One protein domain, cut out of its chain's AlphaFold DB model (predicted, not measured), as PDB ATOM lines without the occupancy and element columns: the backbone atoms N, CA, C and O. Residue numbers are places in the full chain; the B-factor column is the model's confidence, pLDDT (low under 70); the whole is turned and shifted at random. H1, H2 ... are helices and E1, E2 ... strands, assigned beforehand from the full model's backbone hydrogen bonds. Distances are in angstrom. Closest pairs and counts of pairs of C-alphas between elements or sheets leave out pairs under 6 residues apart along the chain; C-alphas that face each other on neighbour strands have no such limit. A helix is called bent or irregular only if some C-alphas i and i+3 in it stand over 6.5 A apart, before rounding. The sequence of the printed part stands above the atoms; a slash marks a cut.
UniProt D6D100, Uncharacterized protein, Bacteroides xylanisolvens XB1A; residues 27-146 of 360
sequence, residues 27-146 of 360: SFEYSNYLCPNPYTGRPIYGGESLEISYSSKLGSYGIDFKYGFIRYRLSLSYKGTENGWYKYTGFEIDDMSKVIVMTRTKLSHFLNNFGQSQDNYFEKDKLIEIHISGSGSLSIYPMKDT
ATOM      1  N   SER A  27     -16.441  27.444  -1.072       94.25
ATOM      2  CA  SER A  27     -17.715  27.781  -1.713       94.25
ATOM      3  C   SER A  27     -18.799  28.101  -0.691       94.25
ATOM      4  O   SER A  27     -18.686  27.772   0.492       94.25
ATOM      5  N   PHE A  28     -19.829  28.804  -1.148       94.31
ATOM      6  CA  PHE A  28     -21.073  29.005  -0.425       94.31
ATOM      7  C   PHE A  28     -22.242  28.911  -1.405       94.31
ATOM      8  O   PHE A  28     -22.259  29.609  -2.423       94.31
ATOM      9  N   GLU A  29     -23.215  28.065  -1.080       93.06
ATOM     10  CA  GLU A  29     -24.411  27.858  -1.888       93.06
ATOM     11  C   GLU A  29     -25.582  28.671  -1.327       93.06
ATOM     12  O   GLU A  29     -26.057  28.467  -0.208       93.06
ATOM     13  N   TYR A  30     -26.063  29.603  -2.137       92.44
ATOM     14  CA  TYR A  30     -27.300  30.325  -1.933       92.44
ATOM     15  C   TYR A  30     -28.446  29.539  -2.535       92.44
ATOM     16  O   TYR A  30     -28.558  29.313  -3.735       92.44
ATOM     17  N   SER A  31     -29.351  29.177  -1.655       85.56
ATOM     18  CA  SER A  31     -30.506  28.356  -1.978       85.56
ATOM     19  C   SER A  31     -31.660  29.063  -2.711       85.56
ATOM     20  O   SER A  31     -32.709  28.470  -2.955       85.56
ATOM     21  N   ASN A  32     -31.506  30.356  -2.980       89.88
ATOM     22  CA  ASN A  32     -32.252  31.137  -3.957       89.88
ATOM     23  C   ASN A  32     -31.580  32.507  -4.126       89.88
ATOM     24  O   ASN A  32     -30.721  32.919  -3.343       89.88
ATOM     25  N   TYR A  33     -31.984  33.221  -5.166       93.31
ATOM     26  CA  TYR A  33     -31.566  34.592  -5.420       93.31
ATOM     27  C   TYR A  33     -32.700  35.359  -6.106       93.31
ATOM     28  O   TYR A  33     -33.597  34.757  -6.711       93.31
ATOM     29  N   LEU A  34     -32.675  36.684  -6.003       94.19
ATOM     30  CA  LEU A  34     -33.633  37.566  -6.663       94.19
ATOM     31  C   LEU A  34     -33.017  38.210  -7.904       94.19
ATOM     32  O   LEU A  34     -31.812  38.456  -7.967       94.19
ATOM     33  N   CYS A  35     -33.871  38.524  -8.869       94.06
ATOM     34  CA  CYS A  35     -33.557  39.331 -10.038       94.06
ATOM     35  C   CYS A  35     -34.661  40.381 -10.263       94.06
ATOM     36  O   CYS A  35     -35.776  40.237  -9.746       94.06
ATOM     37  N   PRO A  36     -34.377  41.471 -10.994       92.31
ATOM     38  CA  PRO A  36     -35.399  42.439 -11.368       92.31
ATOM     39  C   PRO A  36     -36.362  41.835 -12.388       92.31
ATOM     40  O   PRO A  36     -35.953  41.292 -13.414       92.31
ATOM     41  N   ASN A  37     -37.661  41.974 -12.129       90.81
ATOM     42  CA  ASN A  37     -38.686  41.668 -13.112       90.81
ATOM     43  C   ASN A  37     -38.499  42.570 -14.347       90.81
ATOM     44  O   ASN A  37     -38.436  43.791 -14.182       90.81
ATOM     45  N   PRO A  38     -38.473  42.015 -15.570       85.19
ATOM     46  CA  PRO A  38     -38.147  42.783 -16.773       85.19
ATOM     47  C   PRO A  38     -39.160  43.891 -17.097       85.19
ATOM     48  O   PRO A  38     -38.809  44.856 -17.763       85.19
ATOM     49  N   TYR A  39     -40.402  43.778 -16.615       88.69
ATOM     50  CA  TYR A  39     -41.471  44.741 -16.894       88.69
ATOM     51  C   TYR A  39     -41.695  45.744 -15.765       88.69
ATOM     52  O   TYR A  39     -42.130  46.864 -16.011       88.69
ATOM     53  N   THR A  40     -41.443  45.344 -14.517       91.00
ATOM     54  CA  THR A  40     -41.791  46.161 -13.340       91.00
ATOM     55  C   THR A  40     -40.586  46.606 -12.522       91.00
ATOM     56  O   THR A  40     -40.740  47.430 -11.624       91.00
ATOM     57  N   GLY A  41     -39.404  46.034 -12.767       88.19
ATOM     58  CA  GLY A  41     -38.195  46.261 -11.974       88.19
ATOM     59  C   GLY A  41     -38.282  45.762 -10.527       88.19
ATOM     60  O   GLY A  41     -37.320  45.910  -9.780       88.19
ATOM     61  N   ARG A  42     -39.412  45.177 -10.108       93.31
ATOM     62  CA  ARG A  42     -39.605  44.650  -8.752       93.31
ATOM     63  C   ARG A  42     -38.857  43.325  -8.566       93.31
ATOM     64  O   ARG A  42     -38.690  42.603  -9.552       93.31
ATOM     65  N   PRO A  43     -38.442  42.977  -7.335       93.00
ATOM     66  CA  PRO A  43     -37.800  41.694  -7.081       93.00
ATOM     67  C   PRO A  43     -38.702  40.502  -7.417       93.00
ATOM     68  O   PRO A  43     -39.879  40.475  -7.058       93.00
ATOM     69  N   ILE A  44     -38.131  39.516  -8.105       91.50
ATOM     70  CA  ILE A  44     -38.709  38.190  -8.350       91.50
ATOM     71  C   ILE A  44     -37.635  37.122  -8.128       91.50
ATOM     72  O   ILE A  44     -36.444  37.411  -8.238       91.50
ATOM     73  N   TYR A  45     -38.031  35.884  -7.823       89.81
ATOM     74  CA  TYR A  45     -37.078  34.777  -7.698       89.81
ATOM     75  C   TYR A  45     -36.477  34.418  -9.061       89.81
ATOM     76  O   TYR A  45     -37.212  34.111 -10.000       89.81
ATOM     77  N   GLY A  46     -35.145  34.451  -9.153       83.94
ATOM     78  CA  GLY A  46     -34.406  34.149 -10.382       83.94
ATOM     79  C   GLY A  46     -34.070  32.666 -10.562       83.94
ATOM     80  O   GLY A  46     -33.941  32.202 -11.693       83.94
ATOM     81  N   GLY A  47     -33.973  31.908  -9.463       84.19
ATOM     82  CA  GLY A  47     -33.672  30.477  -9.482       84.19
ATOM     83  C   GLY A  47     -33.569  29.850  -8.089       84.19
ATOM     84  O   GLY A  47     -33.598  30.542  -7.070       84.19
ATOM     85  N   GLU A  48     -33.457  28.520  -8.065       79.81
ATOM     86  CA  GLU A  48     -33.424  27.698  -6.842       79.81
ATOM     87  C   GLU A  48     -32.003  27.430  -6.313       79.81
ATOM     88  O   GLU A  48     -31.856  26.910  -5.211       79.81
ATOM     89  N   SER A  49     -30.956  27.783  -7.066       85.62
ATOM     90  CA  SER A  49     -29.569  27.673  -6.605       85.62
ATOM     91  C   SER A  49     -28.646  28.706  -7.259       85.62
ATOM     92  O   SER A  49     -28.789  29.050  -8.438       85.62
ATOM     93  N   LEU A  50     -27.706  29.205  -6.457       94.31
ATOM     94  CA  LEU A  50     -26.595  30.073  -6.834       94.31
ATOM     95  C   LEU A  50     -25.396  29.729  -5.945       94.31
ATOM     96  O   LEU A  50     -25.429  29.977  -4.747       94.31
ATOM     97  N   GLU A  51     -24.321  29.207  -6.509       96.06
ATOM     98  CA  GLU A  51     -23.072  28.966  -5.794       96.06
ATOM     99  C   GLU A  51     -22.053  30.055  -6.125       96.06
ATOM    100  O   GLU A  51     -21.874  30.426  -7.285       96.06
ATOM    101  N   ILE A  52     -21.362  30.550  -5.099       96.75
ATOM    102  CA  ILE A  52     -20.175  31.391  -5.258       96.75
ATOM    103  C   ILE A  52     -19.001  30.647  -4.640       96.75
ATOM    104  O   ILE A  52     -19.079  30.191  -3.499       96.75
ATOM    105  N   SER A  53     -17.899  30.546  -5.375       96.56
ATOM    106  CA  SER A  53     -16.698  29.842  -4.940       96.56
ATOM    107  C   SER A  53     -15.426  30.647  -5.182       96.56
ATOM    108  O   SER A  53     -15.403  31.619  -5.936       96.56
ATOM    109  N   TYR A  54     -14.357  30.278  -4.486       96.06
ATOM    110  CA  TYR A  54     -13.028  30.857  -4.617       96.06
ATOM    111  C   TYR A  54     -11.963  29.782  -4.456       96.06
ATOM    112  O   TYR A  54     -11.938  29.087  -3.441       96.06
ATOM    113  N   SER A  55     -11.056  29.689  -5.426       92.06
ATOM    114  CA  SER A  55      -9.869  28.847  -5.364       92.06
ATOM    115  C   SER A  55      -8.651  29.680  -4.969       92.06
ATOM    116  O   SER A  55      -8.187  30.514  -5.743       92.06
ATOM    117  N   SER A  56      -8.079  29.425  -3.793       87.88
ATOM    118  CA  SER A  56      -6.805  30.017  -3.374       87.88
ATOM    119  C   SER A  56      -5.630  29.531  -4.224       87.88
ATOM    120  O   SER A  56      -4.686  30.287  -4.432       87.88
ATOM    121  N   LYS A  57      -5.709  28.308  -4.767       87.31
ATOM    122  CA  LYS A  57      -4.696  27.730  -5.664       87.31
ATOM    123  C   LYS A  57      -4.658  28.427  -7.024       87.31
ATOM    124  O   LYS A  57      -3.579  28.645  -7.562       87.31
ATOM    125  N   LEU A  58      -5.825  28.748  -7.582       85.31
ATOM    126  CA  LEU A  58      -5.943  29.381  -8.901       85.31
ATOM    127  C   LEU A  58      -6.075  30.910  -8.826       85.31
ATOM    128  O   LEU A  58      -6.006  31.581  -9.853       85.31
ATOM    129  N   GLY A  59      -6.295  31.472  -7.633       88.12
ATOM    130  CA  GLY A  59      -6.585  32.896  -7.457       88.12
ATOM    131  C   GLY A  59      -7.865  33.342  -8.174       88.12
ATOM    132  O   GLY A  59      -7.976  34.502  -8.576       88.12
ATOM    133  N   SER A  60      -8.816  32.426  -8.374       92.62
ATOM    134  CA  SER A  60     -10.017  32.633  -9.187       92.62
ATOM    135  C   SER A  60     -11.301  32.427  -8.389       92.62
ATOM    136  O   SER A  60     -11.337  31.688  -7.406       92.62
ATOM    137  N   TYR A  61     -12.362  33.103  -8.819       96.75
ATOM    138  CA  TYR A  61     -13.722  32.951  -8.320       96.75
ATOM    139  C   TYR A  61     -14.556  32.130  -9.301       96.75
ATOM    140  O   TYR A  61     -14.371  32.240 -10.513       96.75
ATOM    141  N   GLY A  62     -15.493  31.356  -8.765       96.88
ATOM    142  CA  GLY A  62     -16.550  30.693  -9.514       96.88
ATOM    143  C   GLY A  62     -17.915  31.277  -9.165       96.88
ATOM    144  O   GLY A  62     -18.149  31.640  -8.011       96.88
ATOM    145  N   ILE A  63     -18.810  31.374 -10.147       97.06
ATOM    146  CA  ILE A  63     -20.239  31.626  -9.910       97.06
ATOM    147  C   ILE A  63     -21.040  30.637 -10.760       97.06
ATOM    148  O   ILE A  63     -20.896  30.638 -11.978       97.06
ATOM    149  N   ASP A  64     -21.870  29.805 -10.136       95.94
ATOM    150  CA  ASP A  64     -22.716  28.809 -10.808       95.94
ATOM    151  C   ASP A  64     -24.179  29.046 -10.440       95.94
ATOM    152  O   ASP A  64     -24.524  29.063  -9.261       95.94
ATOM    153  N   PHE A  65     -25.047  29.268 -11.422       94.06
ATOM    154  CA  PHE A  65     -26.466  29.498 -11.160       94.06
ATOM    155  C   PHE A  65     -27.341  29.105 -12.339       94.06
ATOM    156  O   PHE A  65     -26.898  29.044 -13.486       94.06
ATOM    157  N   LYS A  66     -28.627  28.884 -12.059       91.19
ATOM    158  CA  LYS A  66     -29.651  28.710 -13.094       91.19
ATOM    159  C   LYS A  66     -30.543  29.926 -13.186       91.19
ATOM    160  O   LYS A  66     -31.077  30.340 -12.161       91.19
ATOM    161  N   TYR A  67     -30.759  30.425 -14.397       86.88
ATOM    162  CA  TYR A  67     -31.737  31.465 -14.701       86.88
ATOM    163  C   TYR A  67     -32.710  30.951 -15.767       86.88
ATOM    164  O   TYR A  67     -32.321  30.642 -16.896       86.88
ATOM    165  N   GLY A  68     -33.981  30.792 -15.392       83.06
ATOM    166  CA  GLY A  68     -34.945  30.061 -16.214       83.06
ATOM    167  C   GLY A  68     -34.498  28.611 -16.444       83.06
ATOM    168  O   GLY A  68     -34.263  27.870 -15.490       83.06
ATOM    169  N   PHE A  69     -34.372  28.205 -17.709       81.31
ATOM    170  CA  PHE A  69     -33.931  26.855 -18.095       81.31
ATOM    171  C   PHE A  69     -32.419  26.743 -18.353       81.31
ATOM    172  O   PHE A  69     -31.939  25.648 -18.640       81.31
ATOM    173  N   ILE A  70     -31.670  27.847 -18.258       86.19
ATOM    174  CA  ILE A  70     -30.245  27.912 -18.608       86.19
ATOM    175  C   ILE A  70     -29.401  27.891 -17.331       86.19
ATOM    176  O   ILE A  70     -29.736  28.559 -16.351       86.19
ATOM    177  N   ARG A  71     -28.307  27.124 -17.339       90.75
ATOM    178  CA  ARG A  71     -27.286  27.119 -16.284       90.75
ATOM    179  C   ARG A  71     -26.066  27.887 -16.778       90.75
ATOM    180  O   ARG A  71     -25.608  27.618 -17.877       90.75
ATOM    181  N   TYR A  72     -25.547  28.786 -15.953       91.81
ATOM    182  CA  TYR A  72     -24.346  29.568 -16.222       91.81
ATOM    183  C   TYR A  72     -23.249  29.162 -15.251       91.81
ATOM    184  O   TYR A  72     -23.490  29.131 -14.042       91.81
ATOM    185  N   ARG A  73     -22.048  28.886 -15.765       95.31
ATOM    186  CA  ARG A  73     -20.878  28.544 -14.952       95.31
ATOM    187  C   ARG A  73     -19.744  29.495 -15.275       95.31
ATOM    188  O   ARG A  73     -19.146  29.436 -16.340       95.31
ATOM    189  N   LEU A  74     -19.450  30.403 -14.358       96.12
ATOM    190  CA  LEU A  74     -18.512  31.497 -14.579       96.12
ATOM    191  C   LEU A  74     -17.183  31.196 -13.893       96.12
ATOM    192  O   LEU A  74     -17.171  30.886 -12.704       96.12
ATOM    193  N   SER A  75     -16.075  31.357 -14.613       96.06
ATOM    194  CA  SER A  75     -14.719  31.379 -14.056       96.06
ATOM    195  C   SER A  75     -14.165  32.793 -14.151       96.06
ATOM    196  O   SER A  75     -14.149  33.381 -15.232       96.06
ATOM    197  N   LEU A  76     -13.746  33.369 -13.025       97.06
ATOM    198  CA  LEU A  76     -13.488  34.802 -12.896       97.06
ATOM    199  C   LEU A  76     -12.173  35.085 -12.166       97.06
ATOM    200  O   LEU A  76     -11.826  34.434 -11.185       97.06
ATOM    201  N   SER A  77     -11.472  36.141 -12.569       95.81
ATOM    202  CA  SER A  77     -10.329  36.694 -11.836       95.81
ATOM    203  C   SER A  77     -10.616  38.127 -11.412       95.81
ATOM    204  O   SER A  77     -11.157  38.916 -12.188       95.81
ATOM    205  N   TYR A  78     -10.225  38.484 -10.190       96.38
ATOM    206  CA  TYR A  78     -10.362  39.848  -9.681       96.38
ATOM    207  C   TYR A  78      -9.425  40.812 -10.424       96.38
ATOM    208  O   TYR A  78      -8.252  40.499 -10.626       96.38
ATOM    209  N   LYS A  79      -9.938  41.980 -10.829       96.38
ATOM    210  CA  LYS A  79      -9.190  42.991 -11.600       96.38
ATOM    211  C   LYS A  79      -9.019  44.330 -10.888       96.38
ATOM    212  O   LYS A  79      -8.347  45.203 -11.421       96.38
ATOM    213  N   GLY A  80      -9.572  44.478  -9.688       94.06
ATOM    214  CA  GLY A  80      -9.499  45.714  -8.916       94.06
ATOM    215  C   GLY A  80     -10.863  46.369  -8.743       94.06
ATOM    216  O   GLY A  80     -11.907  45.736  -8.916       94.06
ATOM    217  N   THR A  81     -10.838  47.644  -8.377       94.00
ATOM    218  CA  THR A  81     -12.032  48.461  -8.161       94.00
ATOM    219  C   THR A  81     -12.140  49.557  -9.211       94.00
ATOM    220  O   THR A  81     -11.156  50.235  -9.490       94.00
ATOM    221  N   GLU A  82     -13.339  49.772  -9.736       90.81
ATOM    222  CA  GLU A  82     -13.660  50.802 -10.724       90.81
ATOM    223  C   GLU A  82     -14.937  51.526 -10.279       90.81
ATOM    224  O   GLU A  82     -15.962  50.888 -10.057       90.81
ATOM    225  N   ASN A  83     -14.886  52.849 -10.082       90.00
ATOM    226  CA  ASN A  83     -16.038  53.670  -9.663       90.00
ATOM    227  C   ASN A  83     -16.804  53.129  -8.434       90.00
ATOM    228  O   ASN A  83     -18.035  53.170  -8.374       90.00
ATOM    229  N   GLY A  84     -16.077  52.587  -7.450       88.12
ATOM    230  CA  GLY A  84     -16.667  52.001  -6.239       88.12
ATOM    231  C   GLY A  84     -17.299  50.616  -6.433       88.12
ATOM    232  O   GLY A  84     -17.994  50.140  -5.540       88.12
ATOM    233  N   TRP A  85     -17.068  49.967  -7.575       95.69
ATOM    234  CA  TRP A  85     -17.439  48.578  -7.840       95.69
ATOM    235  C   TRP A  85     -16.207  47.684  -7.875       95.69
ATOM    236  O   TRP A  85     -15.185  48.046  -8.451       95.69
ATOM    237  N   TYR A  86     -16.309  46.484  -7.316       97.50
ATOM    238  CA  TYR A  86     -15.303  45.443  -7.492       97.50
ATOM    239  C   TYR A  86     -15.532  44.750  -8.832       97.50
ATOM    240  O   TYR A  86     -16.621  44.222  -9.073       97.50
ATOM    241  N   LYS A  87     -14.502  44.736  -9.679       97.81
ATOM    242  CA  LYS A  87     -14.555  44.196 -11.037       97.81
ATOM    243  C   LYS A  87     -13.836  42.859 -11.131       97.81
ATOM    244  O   LYS A  87     -12.709  42.690 -10.656       97.81
ATOM    245  N   TYR A  88     -14.482  41.929 -11.811       97.94
ATOM    246  CA  TYR A  88     -13.990  40.594 -12.096       97.94
ATOM    247  C   TYR A  88     -14.185  40.307 -13.578       97.94
ATOM    248  O   TYR A  88     -15.176  40.724 -14.174       97.94
ATOM    249  N   THR A  89     -13.243  39.598 -14.183       97.25
ATOM    250  CA  THR A  89     -13.321  39.234 -15.601       97.25
ATOM    251  C   THR A  89     -12.950  37.781 -15.787       97.25
ATOM    252  O   THR A  89     -12.035  37.299 -15.116       97.25
ATOM    253  N   GLY A  90     -13.564  37.129 -16.758       95.62
ATOM    254  CA  GLY A  90     -13.177  35.793 -17.173       95.62
ATOM    255  C   GLY A  90     -14.106  35.286 -18.259       95.62
ATOM    256  O   GLY A  90     -14.350  36.013 -19.225       95.62
ATOM    257  N   PHE A  91     -14.597  34.063 -18.110       94.62
ATOM    258  CA  PHE A  91     -15.408  33.413 -19.131       94.62
ATOM    259  C   PHE A  91     -16.522  32.551 -18.534       94.62
ATOM    260  O   PHE A  91     -16.404  32.038 -17.419       94.62
ATOM    261  N   GLU A  92     -17.610  32.426 -19.288       94.06
ATOM    262  CA  GLU A  92     -18.615  31.380 -19.110       94.06
ATOM    263  C   GLU A  92     -17.991  30.074 -19.630       94.06
ATOM    264  O   GLU A  92     -17.356  30.076 -20.682       94.06
ATOM    265  N   ILE A  93     -18.045  29.004 -18.841       89.94
ATOM    266  CA  ILE A  93     -17.248  27.787 -19.036       89.94
ATOM    267  C   ILE A  93     -17.722  26.972 -20.240       89.94
ATOM    268  O   ILE A  93     -16.895  26.337 -20.891       89.94
ATOM    269  N   ASP A  94     -19.020  26.969 -20.524       87.06
ATOM    270  CA  ASP A  94     -19.605  26.122 -21.560       87.06
ATOM    271  C   ASP A  94     -19.487  26.776 -22.943       87.06
ATOM    272  O   ASP A  94     -19.025  26.148 -23.896       87.06
ATOM    273  N   ASP A  95     -19.804  28.065 -23.034       86.38
ATOM    274  CA  ASP A  95     -19.804  28.835 -24.277       86.38
ATOM    275  C   ASP A  95     -18.480  29.581 -24.516       86.38
ATOM    276  O   ASP A  95     -18.308  30.235 -25.547       86.38
ATOM    277  N   MET A  96     -17.546  29.551 -23.554       90.38
ATOM    278  CA  MET A  96     -16.274  30.301 -23.561       90.38
ATOM    279  C   MET A  96     -16.445  31.811 -23.796       90.38
ATOM    280  O   MET A  96     -15.508  32.527 -24.171       90.38
ATOM    281  N   SER A  97     -17.654  32.318 -23.554       92.31
ATOM    282  CA  SER A  97     -18.020  33.712 -23.767       92.31
ATOM    283  C   SER A  97     -17.344  34.595 -22.733       92.31
ATOM    284  O   SER A  97     -17.247  34.232 -21.563       92.31
ATOM    285  N   LYS A  98     -16.881  35.782 -23.139       95.75
ATOM    286  CA  LYS A  98     -16.267  36.740 -22.209       95.75
ATOM    287  C   LYS A  98     -17.294  37.222 -21.192       95.75
ATOM    288  O   LYS A  98     -18.397  37.626 -21.565       95.75
ATOM    289  N   VAL A  99     -16.888  37.248 -19.927       96.44
ATOM    290  CA  VAL A  99     -17.738  37.653 -18.809       96.44
ATOM    291  C   VAL A  99     -17.070  38.752 -18.004       96.44
ATOM    292  O   VAL A  99     -15.883  38.674 -17.673       96.44
ATOM    293  N   ILE A 100     -17.855  39.769 -17.660       97.12
ATOM    294  CA  ILE A 100     -17.495  40.808 -16.701       97.12
ATOM    295  C   ILE A 100     -18.503  40.738 -15.562       97.12
ATOM    296  O   ILE A 100     -19.703  40.829 -15.790       97.12
ATOM    297  N   VAL A 101     -18.015  40.593 -14.334       97.81
ATOM    298  CA  VAL A 101     -18.842  40.674 -13.131       97.81
ATOM    299  C   VAL A 101     -18.445  41.907 -12.340       97.81
ATOM    300  O   VAL A 101     -17.262  42.139 -12.080       97.81
ATOM    301  N   MET A 102     -19.435  42.696 -11.948       97.50
ATOM    302  CA  MET A 102     -19.278  43.864 -11.094       97.50
ATOM    303  C   MET A 102     -20.119  43.686  -9.837       97.50
ATOM    304  O   MET A 102     -21.272  43.273  -9.885       97.50
ATOM    305  N   THR A 103     -19.534  43.987  -8.685       97.25
ATOM    306  CA  THR A 103     -20.211  43.836  -7.388       97.25
ATOM    307  C   THR A 103     -19.993  45.067  -6.523       97.25
ATOM    308  O   THR A 103     -18.938  45.701  -6.589       97.25
ATOM    309  N   ARG A 104     -20.987  45.429  -5.706       93.19
ATOM    310  CA  ARG A 104     -20.850  46.529  -4.731       93.19
ATOM    311  C   ARG A 104     -20.021  46.135  -3.510       93.19
ATOM    312  O   ARG A 104     -19.426  46.995  -2.872       93.19
ATOM    313  N   THR A 105     -19.940  44.838  -3.232       94.94
ATOM    314  CA  THR A 105     -19.142  44.245  -2.157       94.94
ATOM    315  C   THR A 105     -18.269  43.141  -2.741       94.94
ATOM    316  O   THR A 105     -18.704  42.431  -3.640       94.94
ATOM    317  N   LYS A 106     -17.045  42.962  -2.237       95.31
ATOM    318  CA  LYS A 106     -16.110  41.947  -2.746       95.31
ATOM    319  C   LYS A 106     -16.734  40.542  -2.707       95.31
ATOM    320  O   LYS A 106     -17.252  40.138  -1.668       95.31
ATOM    321  N   LEU A 107     -16.597  39.758  -3.786       95.75
ATOM    322  CA  LEU A 107     -17.141  38.389  -3.894       95.75
ATOM    323  C   LEU A 107     -16.747  37.466  -2.727       95.75
ATOM    324  O   LEU A 107     -17.521  36.599  -2.339       95.75
ATOM    325  N   SER A 108     -15.591  37.686  -2.091       94.12
ATOM    326  CA  SER A 108     -15.177  36.923  -0.906       94.12
ATOM    327  C   SER A 108     -16.125  37.070   0.292       94.12
ATOM    328  O   SER A 108     -16.195  36.166   1.120       94.12
ATOM    329  N   HIS A 109     -16.864  38.179   0.405       94.88
ATOM    330  CA  HIS A 109     -17.868  38.356   1.462       94.88
ATOM    331  C   HIS A 109     -19.044  37.404   1.252       94.88
ATOM    332  O   HIS A 109     -19.515  36.787   2.206       94.88
ATOM    333  N   PHE A 110     -19.448  37.196  -0.002       95.12
ATOM    334  CA  PHE A 110     -20.513  36.268  -0.367       95.12
ATOM    335  C   PHE A 110     -20.161  34.797  -0.078       95.12
ATOM    336  O   PHE A 110     -21.057  33.968   0.013       95.12
ATOM    337  N   LEU A 111     -18.899  34.460   0.197       94.06
ATOM    338  CA  LEU A 111     -18.517  33.132   0.707       94.06
ATOM    339  C   LEU A 111     -18.897  32.908   2.187       94.06
ATOM    340  O   LEU A 111     -18.620  31.846   2.749       94.06
ATOM    341  N   ASN A 112     -19.463  33.920   2.851       93.69
ATOM    342  CA  ASN A 112     -19.863  33.912   4.260       93.69
ATOM    343  C   ASN A 112     -21.365  34.208   4.424       93.69
ATOM    344  O   ASN A 112     -21.745  34.911   5.358       93.69
ATOM    345  N   ASN A 113     -22.220  33.718   3.515       92.81
ATOM    346  CA  ASN A 113     -23.669  33.959   3.563       92.81
ATOM    347  C   ASN A 113     -24.055  35.456   3.545       92.81
ATOM    348  O   ASN A 113     -25.008  35.894   4.196       92.81
ATOM    349  N   PHE A 114     -23.278  36.273   2.834       94.75
ATOM    350  CA  PHE A 114     -23.571  37.689   2.659       94.75
ATOM    351  C   PHE A 114     -24.621  37.863   1.559       94.75
ATOM    352  O   PHE A 114     -24.305  38.158   0.414       94.75
ATOM    353  N   GLY A 115     -25.882  37.645   1.917       92.88
ATOM    354  CA  GLY A 115     -27.027  37.806   1.026       92.88
ATOM    355  C   GLY A 115     -28.032  38.834   1.532       92.88
ATOM    356  O   GLY A 115     -27.937  39.343   2.652       92.88
ATOM    357  N   GLN A 116     -29.013  39.115   0.690       92.38
ATOM    358  CA  GLN A 116     -30.169  39.943   0.990       92.38
ATOM    359  C   GLN A 116     -31.106  39.228   1.967       92.38
ATOM    360  O   GLN A 116     -31.284  38.011   1.893       92.38
ATOM    361  N   SER A 117     -31.685  39.977   2.905       89.75
ATOM    362  CA  SER A 117     -32.561  39.413   3.944       89.75
ATOM    363  C   SER A 117     -34.049  39.589   3.631       89.75
ATOM    364  O   SER A 117     -34.871  38.814   4.122       89.75
ATOM    365  N   GLN A 118     -34.388  40.596   2.824       85.31
ATOM    366  CA  GLN A 118     -35.751  41.030   2.512       85.31
ATOM    367  C   GLN A 118     -36.111  40.705   1.060       85.31
ATOM    368  O   GLN A 118     -35.261  40.815   0.190       85.31
ATOM    369  N   ASP A 119     -37.373  40.384   0.776       87.25
ATOM    370  CA  ASP A 119     -37.796  40.001  -0.586       87.25
ATOM    371  C   ASP A 119     -38.429  41.166  -1.367       87.25
ATOM    372  O   ASP A 119     -38.639  41.082  -2.573       87.25
ATOM    373  N   ASN A 120     -38.745  42.270  -0.685       89.50
ATOM    374  CA  ASN A 120     -39.625  43.315  -1.221       89.50
ATOM    375  C   ASN A 120     -38.878  44.460  -1.924       89.50
ATOM    376  O   ASN A 120     -39.493  45.234  -2.658       89.50
ATOM    377  N   TYR A 121     -37.572  44.600  -1.695       90.38
ATOM    378  CA  TYR A 121     -36.736  45.633  -2.305       90.38
ATOM    379  C   TYR A 121     -35.284  45.169  -2.406       90.38
ATOM    380  O   TYR A 121     -34.830  44.342  -1.623       90.38
ATOM    381  N   PHE A 122     -34.534  45.754  -3.338       94.62
ATOM    382  CA  PHE A 122     -33.133  45.408  -3.536       94.62
ATOM    383  C   PHE A 122     -32.195  46.135  -2.564       94.62
ATOM    384  O   PHE A 122     -32.076  47.361  -2.575       94.62
ATOM    385  N   GLU A 123     -31.459  45.359  -1.774       94.88
ATOM    386  CA  GLU A 123     -30.282  45.808  -1.031       94.88
ATOM    387  C   GLU A 123     -29.112  46.038  -2.004       94.88
ATOM    388  O   GLU A 123     -28.529  45.090  -2.534       94.88
ATOM    389  N   LYS A 124     -28.782  47.311  -2.267       92.44
ATOM    390  CA  LYS A 124     -27.797  47.710  -3.290       92.44
ATOM    391  C   LYS A 124     -26.424  47.061  -3.102       92.44
ATOM    392  O   LYS A 124     -25.776  46.718  -4.083       92.44
ATOM    393  N   ASP A 125     -25.975  46.890  -1.865       93.88
ATOM    394  CA  ASP A 125     -24.673  46.313  -1.518       93.88
ATOM    395  C   ASP A 125     -24.575  44.798  -1.784       93.88
ATOM    396  O   ASP A 125     -23.467  44.258  -1.835       93.88
ATOM    397  N   LYS A 126     -25.717  44.128  -2.001       95.62
ATOM    398  CA  LYS A 126     -25.824  42.697  -2.329       95.62
ATOM    399  C   LYS A 126     -25.881  42.410  -3.829       95.62
ATOM    400  O   LYS A 126     -25.961  41.247  -4.213       95.62
ATOM    401  N   LEU A 127     -25.856  43.446  -4.668       96.12
ATOM    402  CA  LEU A 127     -25.929  43.295  -6.117       96.12
ATOM    403  C   LEU A 127     -24.656  42.649  -6.678       96.12
ATOM    404  O   LEU A 127     -23.540  43.142  -6.473       96.12
ATOM    405  N   ILE A 128     -24.877  41.596  -7.457       96.94
ATOM    406  CA  ILE A 128     -23.930  41.000  -8.389       96.94
ATOM    407  C   ILE A 128     -24.453  41.256  -9.801       96.94
ATOM    408  O   ILE A 128     -25.454  40.680 -10.224       96.94
ATOM    409  N   GLU A 129     -23.788  42.151 -10.521       97.00
ATOM    410  CA  GLU A 129     -24.084  42.451 -11.916       97.00
ATOM    411  C   GLU A 129     -23.173  41.617 -12.813       97.00
ATOM    412  O   GLU A 129     -21.948  41.671 -12.705       97.00
ATOM    413  N   ILE A 130     -23.775  40.814 -13.681       96.12
ATOM    414  CA  ILE A 130     -23.092  39.861 -14.549       96.12
ATOM    415  C   ILE A 130     -23.359  40.274 -15.985       96.12
ATOM    416  O   ILE A 130     -24.505  40.299 -16.415       96.12
ATOM    417  N   HIS A 131     -22.311  40.567 -16.739       96.19
ATOM    418  CA  HIS A 131     -22.388  40.848 -18.163       96.19
ATOM    419  C   HIS A 131     -21.715  39.722 -18.941       96.19
ATOM    420  O   HIS A 131     -20.508  39.509 -18.807       96.19
ATOM    421  N   ILE A 132     -22.497  39.009 -19.752       93.06
ATOM    422  CA  ILE A 132     -22.022  37.915 -20.601       93.06
ATOM    423  C   ILE A 132     -22.104  38.388 -22.050       93.06
ATOM    424  O   ILE A 132     -23.177  38.742 -22.549       93.06
ATOM    425  N   SER A 133     -20.958  38.409 -22.731       88.81
ATOM    426  CA  SER A 133     -20.875  38.825 -24.130       88.81
ATOM    427  C   SER A 133     -21.814  37.980 -24.992       88.81
ATOM    428  O   SER A 133     -21.678  36.765 -25.035       88.81
ATOM    429  N   GLY A 134     -22.754  38.624 -25.687       83.38
ATOM    430  CA  GLY A 134     -23.743  37.955 -26.543       83.38
ATOM    431  C   GLY A 134     -25.036  37.516 -25.842       83.38
ATOM    432  O   GLY A 134     -26.045  37.366 -26.523       83.38
ATOM    433  N   SER A 135     -25.060  37.385 -24.509       81.19
ATOM    434  CA  SER A 135     -26.267  36.999 -23.744       81.19
ATOM    435  C   SER A 135     -26.894  38.150 -22.949       81.19
ATOM    436  O   SER A 135     -28.010  38.018 -22.450       81.19
ATOM    437  N   GLY A 136     -26.203  39.288 -22.841       84.44
ATOM    438  CA  GLY A 136     -26.685  40.478 -22.137       84.44
ATOM    439  C   GLY A 136     -26.265  40.529 -20.666       84.44
ATOM    440  O   GLY A 136     -25.339  39.837 -20.236       84.44
ATOM    441  N   SER A 137     -26.921  41.406 -19.902       90.81
ATOM    442  CA  SER A 137     -26.626  41.628 -18.483       90.81
ATOM    443  C   SER A 137     -27.699  41.030 -17.575       90.81
ATOM    444  O   SER A 137     -28.893  41.153 -17.844       90.81
ATOM    445  N   LEU A 138     -27.271  40.449 -16.457       92.75
ATOM    446  CA  LEU A 138     -28.113  39.919 -15.392       92.75
ATOM    447  C   LEU A 138     -27.760  40.598 -14.069       92.75
ATOM    448  O   LEU A 138     -26.593  40.731 -13.711       92.75
ATOM    449  N   SER A 139     -28.784  41.013 -13.329       95.00
ATOM    450  CA  SER A 139     -28.645  41.517 -11.961       95.00
ATOM    451  C   SER A 139     -29.136  40.462 -10.984       95.00
ATOM    452  O   SER A 139     -30.310  40.086 -11.020       95.00
ATOM    453  N   ILE A 140     -28.241  40.000 -10.118       95.31
ATOM    454  CA  ILE A 140     -28.488  38.926  -9.160       95.31
ATOM    455  C   ILE A 140     -28.290  39.441  -7.740       95.31
ATOM    456  O   ILE A 140     -27.309  40.117  -7.434       95.31
ATOM    457  N   TYR A 141     -29.220  39.073  -6.866       96.12
ATOM    458  CA  TYR A 141     -29.176  39.357  -5.438       96.12
ATOM    459  C   TYR A 141     -29.265  38.032  -4.676       96.12
ATOM    460  O   TYR A 141     -30.365  37.484  -4.551       96.12
ATOM    461  N   PRO A 142     -28.138  37.479  -4.195       95.00
ATOM    462  CA  PRO A 142     -28.135  36.240  -3.422       95.00
ATOM    463  C   PRO A 142     -29.000  36.397  -2.176       95.00
ATOM    464  O   PRO A 142     -28.863  37.394  -1.468       95.00
ATOM    465  N   MET A 143     -29.876  35.438  -1.884       93.38
ATOM    466  CA  MET A 143     -30.717  35.506  -0.689       93.38
ATOM    467  C   MET A 143     -30.048  34.814   0.478       93.38
ATOM    468  O   MET A 143     -29.677  33.646   0.391       93.38
ATOM    469  N   LYS A 144     -29.929  35.534   1.591       91.81
ATOM    470  CA  LYS A 144     -29.312  35.027   2.810       91.81
ATOM    471  C   LYS A 144     -29.991  33.734   3.247       91.81
ATOM    472  O   LYS A 144     -31.213  33.672   3.376       91.81
ATOM    473  N   ASP A 145     -29.184  32.720   3.517       87.56
ATOM    474  CA  ASP A 145     -29.656  31.454   4.050       87.56
ATOM    475  C   ASP A 145     -29.850  31.575   5.568       87.56
ATOM    476  O   ASP A 145     -28.902  31.853   6.307       87.56
ATOM    477  N   THR A 146     -31.084  31.417   6.047       87.88
ATOM    478  CA  THR A 146     -31.426  31.482   7.476       87.88
ATOM    479  C   THR A 146     -32.187  30.227   7.900       87.88
ATOM    480  O   THR A 146     -32.853  29.613   7.060       87.88
TER     481      THR A 146
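AT A GLANCE: This is residues 27 to 146 of the 360 residues of an uncharacterized protein of Bacteroides xylanisolvens XB1A (UniProt D6D100). The domain is a small, partly closed barrel made from one curled antiparallel sheet of ten strands, which folds back on itself at the long bent strand E6, with E1, E4 and E5 in one leaf facing E7, E8, E9, E10, E2 and E3 in the other. The short helix H1 sits at one end of this barrel, between the leaves, and the long link of residues 111 to 127 runs from it across that end and back to E9. The printed part has 120 residues, with ten named strands and one named helix in the order E1 E2 E3 E4 E5 E6 E7 E8 H1 E9 E10, and the class is mostly strand. Across the sheet the order is E1, E4, E5, E6, E7, E8, E9, E10, E2, E3. The whole is compact, with a radius of gyration of the C-alphas of 13.3 A, and rounded, with spans of 37 by 30 by 28 A.

IN THESE COORDINATES: The longest strand is E6, residues 70 to 82, 29.3 A from first to last C-alpha; it bends by 85 degrees at residue 79. Before it come E4, residues 50 to 55, 16.8 A, and E5, residues 60 to 67, 22.4 A. After it come E7, residues 85 to 92, 20.6 A, which bends by 51 degrees at residue 89, and E8, residues 98 to 103, 16.9 A. H1 is residues 107 to 110, with C-alpha 107 at (-17.141, 38.389, -3.894). E9 is residues 128 to 132, 12.7 A, and E10 is residues 136 to 142, 19.2 A, ending with C-alpha 142 at (-28.135, 36.240, -3.422). The first three strands are E1, residues 27 to 30, beginning with C-alpha 27 at (-17.715, 27.781, -1.713), E2, residues 33 to 36, and E3, residues 43 to 47.

HOW THE PARTS SIT: The sheet is strongly twisted, and its leaves face each other as a folded sheet, one sheet bent back on itself, with E6 as the hinge. E4 to E8 form a meander, each strand the antiparallel neighbour of the one before. In the hairpin E5 and E6, N 61 and O 76 are 2.8 A apart, within hydrogen-bond range. In the hairpin E6 and E7, N 79 and O 87 are 2.9 A apart, also within range. E8 and E9 stand at 166 degrees between their directions, with N 102 and O 129 at 2.8 A. E10 has staggered pairing: residues 136 to 140 pair with E9, N 138 and O 130 at 2.8 A, and residues 141 to 142 with E2, N 34 and O 141 at 2.8 A. The edge strands are E1, antiparallel to E4 with N 28 and O 52 at 2.8 A, and E3, in a hairpin with E2 with N 35 and O 44 at 2.9 A. E1 and E3 are apart, but the closest C-alphas of E3 and E5, those of Gly 47 and Tyr 67, are 5.7 A apart. E1 runs on into E2 at 60 degrees, and E3 into E4 at 66 degrees. H1 is on the sheet at a height of 6.6 A and only just over E5, where 3 of its 4 C-alphas fall. H1 is too short for any O i to N i+4 pair, and its one O i to N i+3 pair is within range.

THE WHOLE: The two C-alphas farthest apart, those of Thr 40 and Lys 57, are 42.1 A from each other. The printed part has no cut. The link from H1 to E9, 17 residues, is long; that from E2 to E3 is short, and the others are tight. The mean pLDDT of the printed part is 92.3, and no printed residue is under 70.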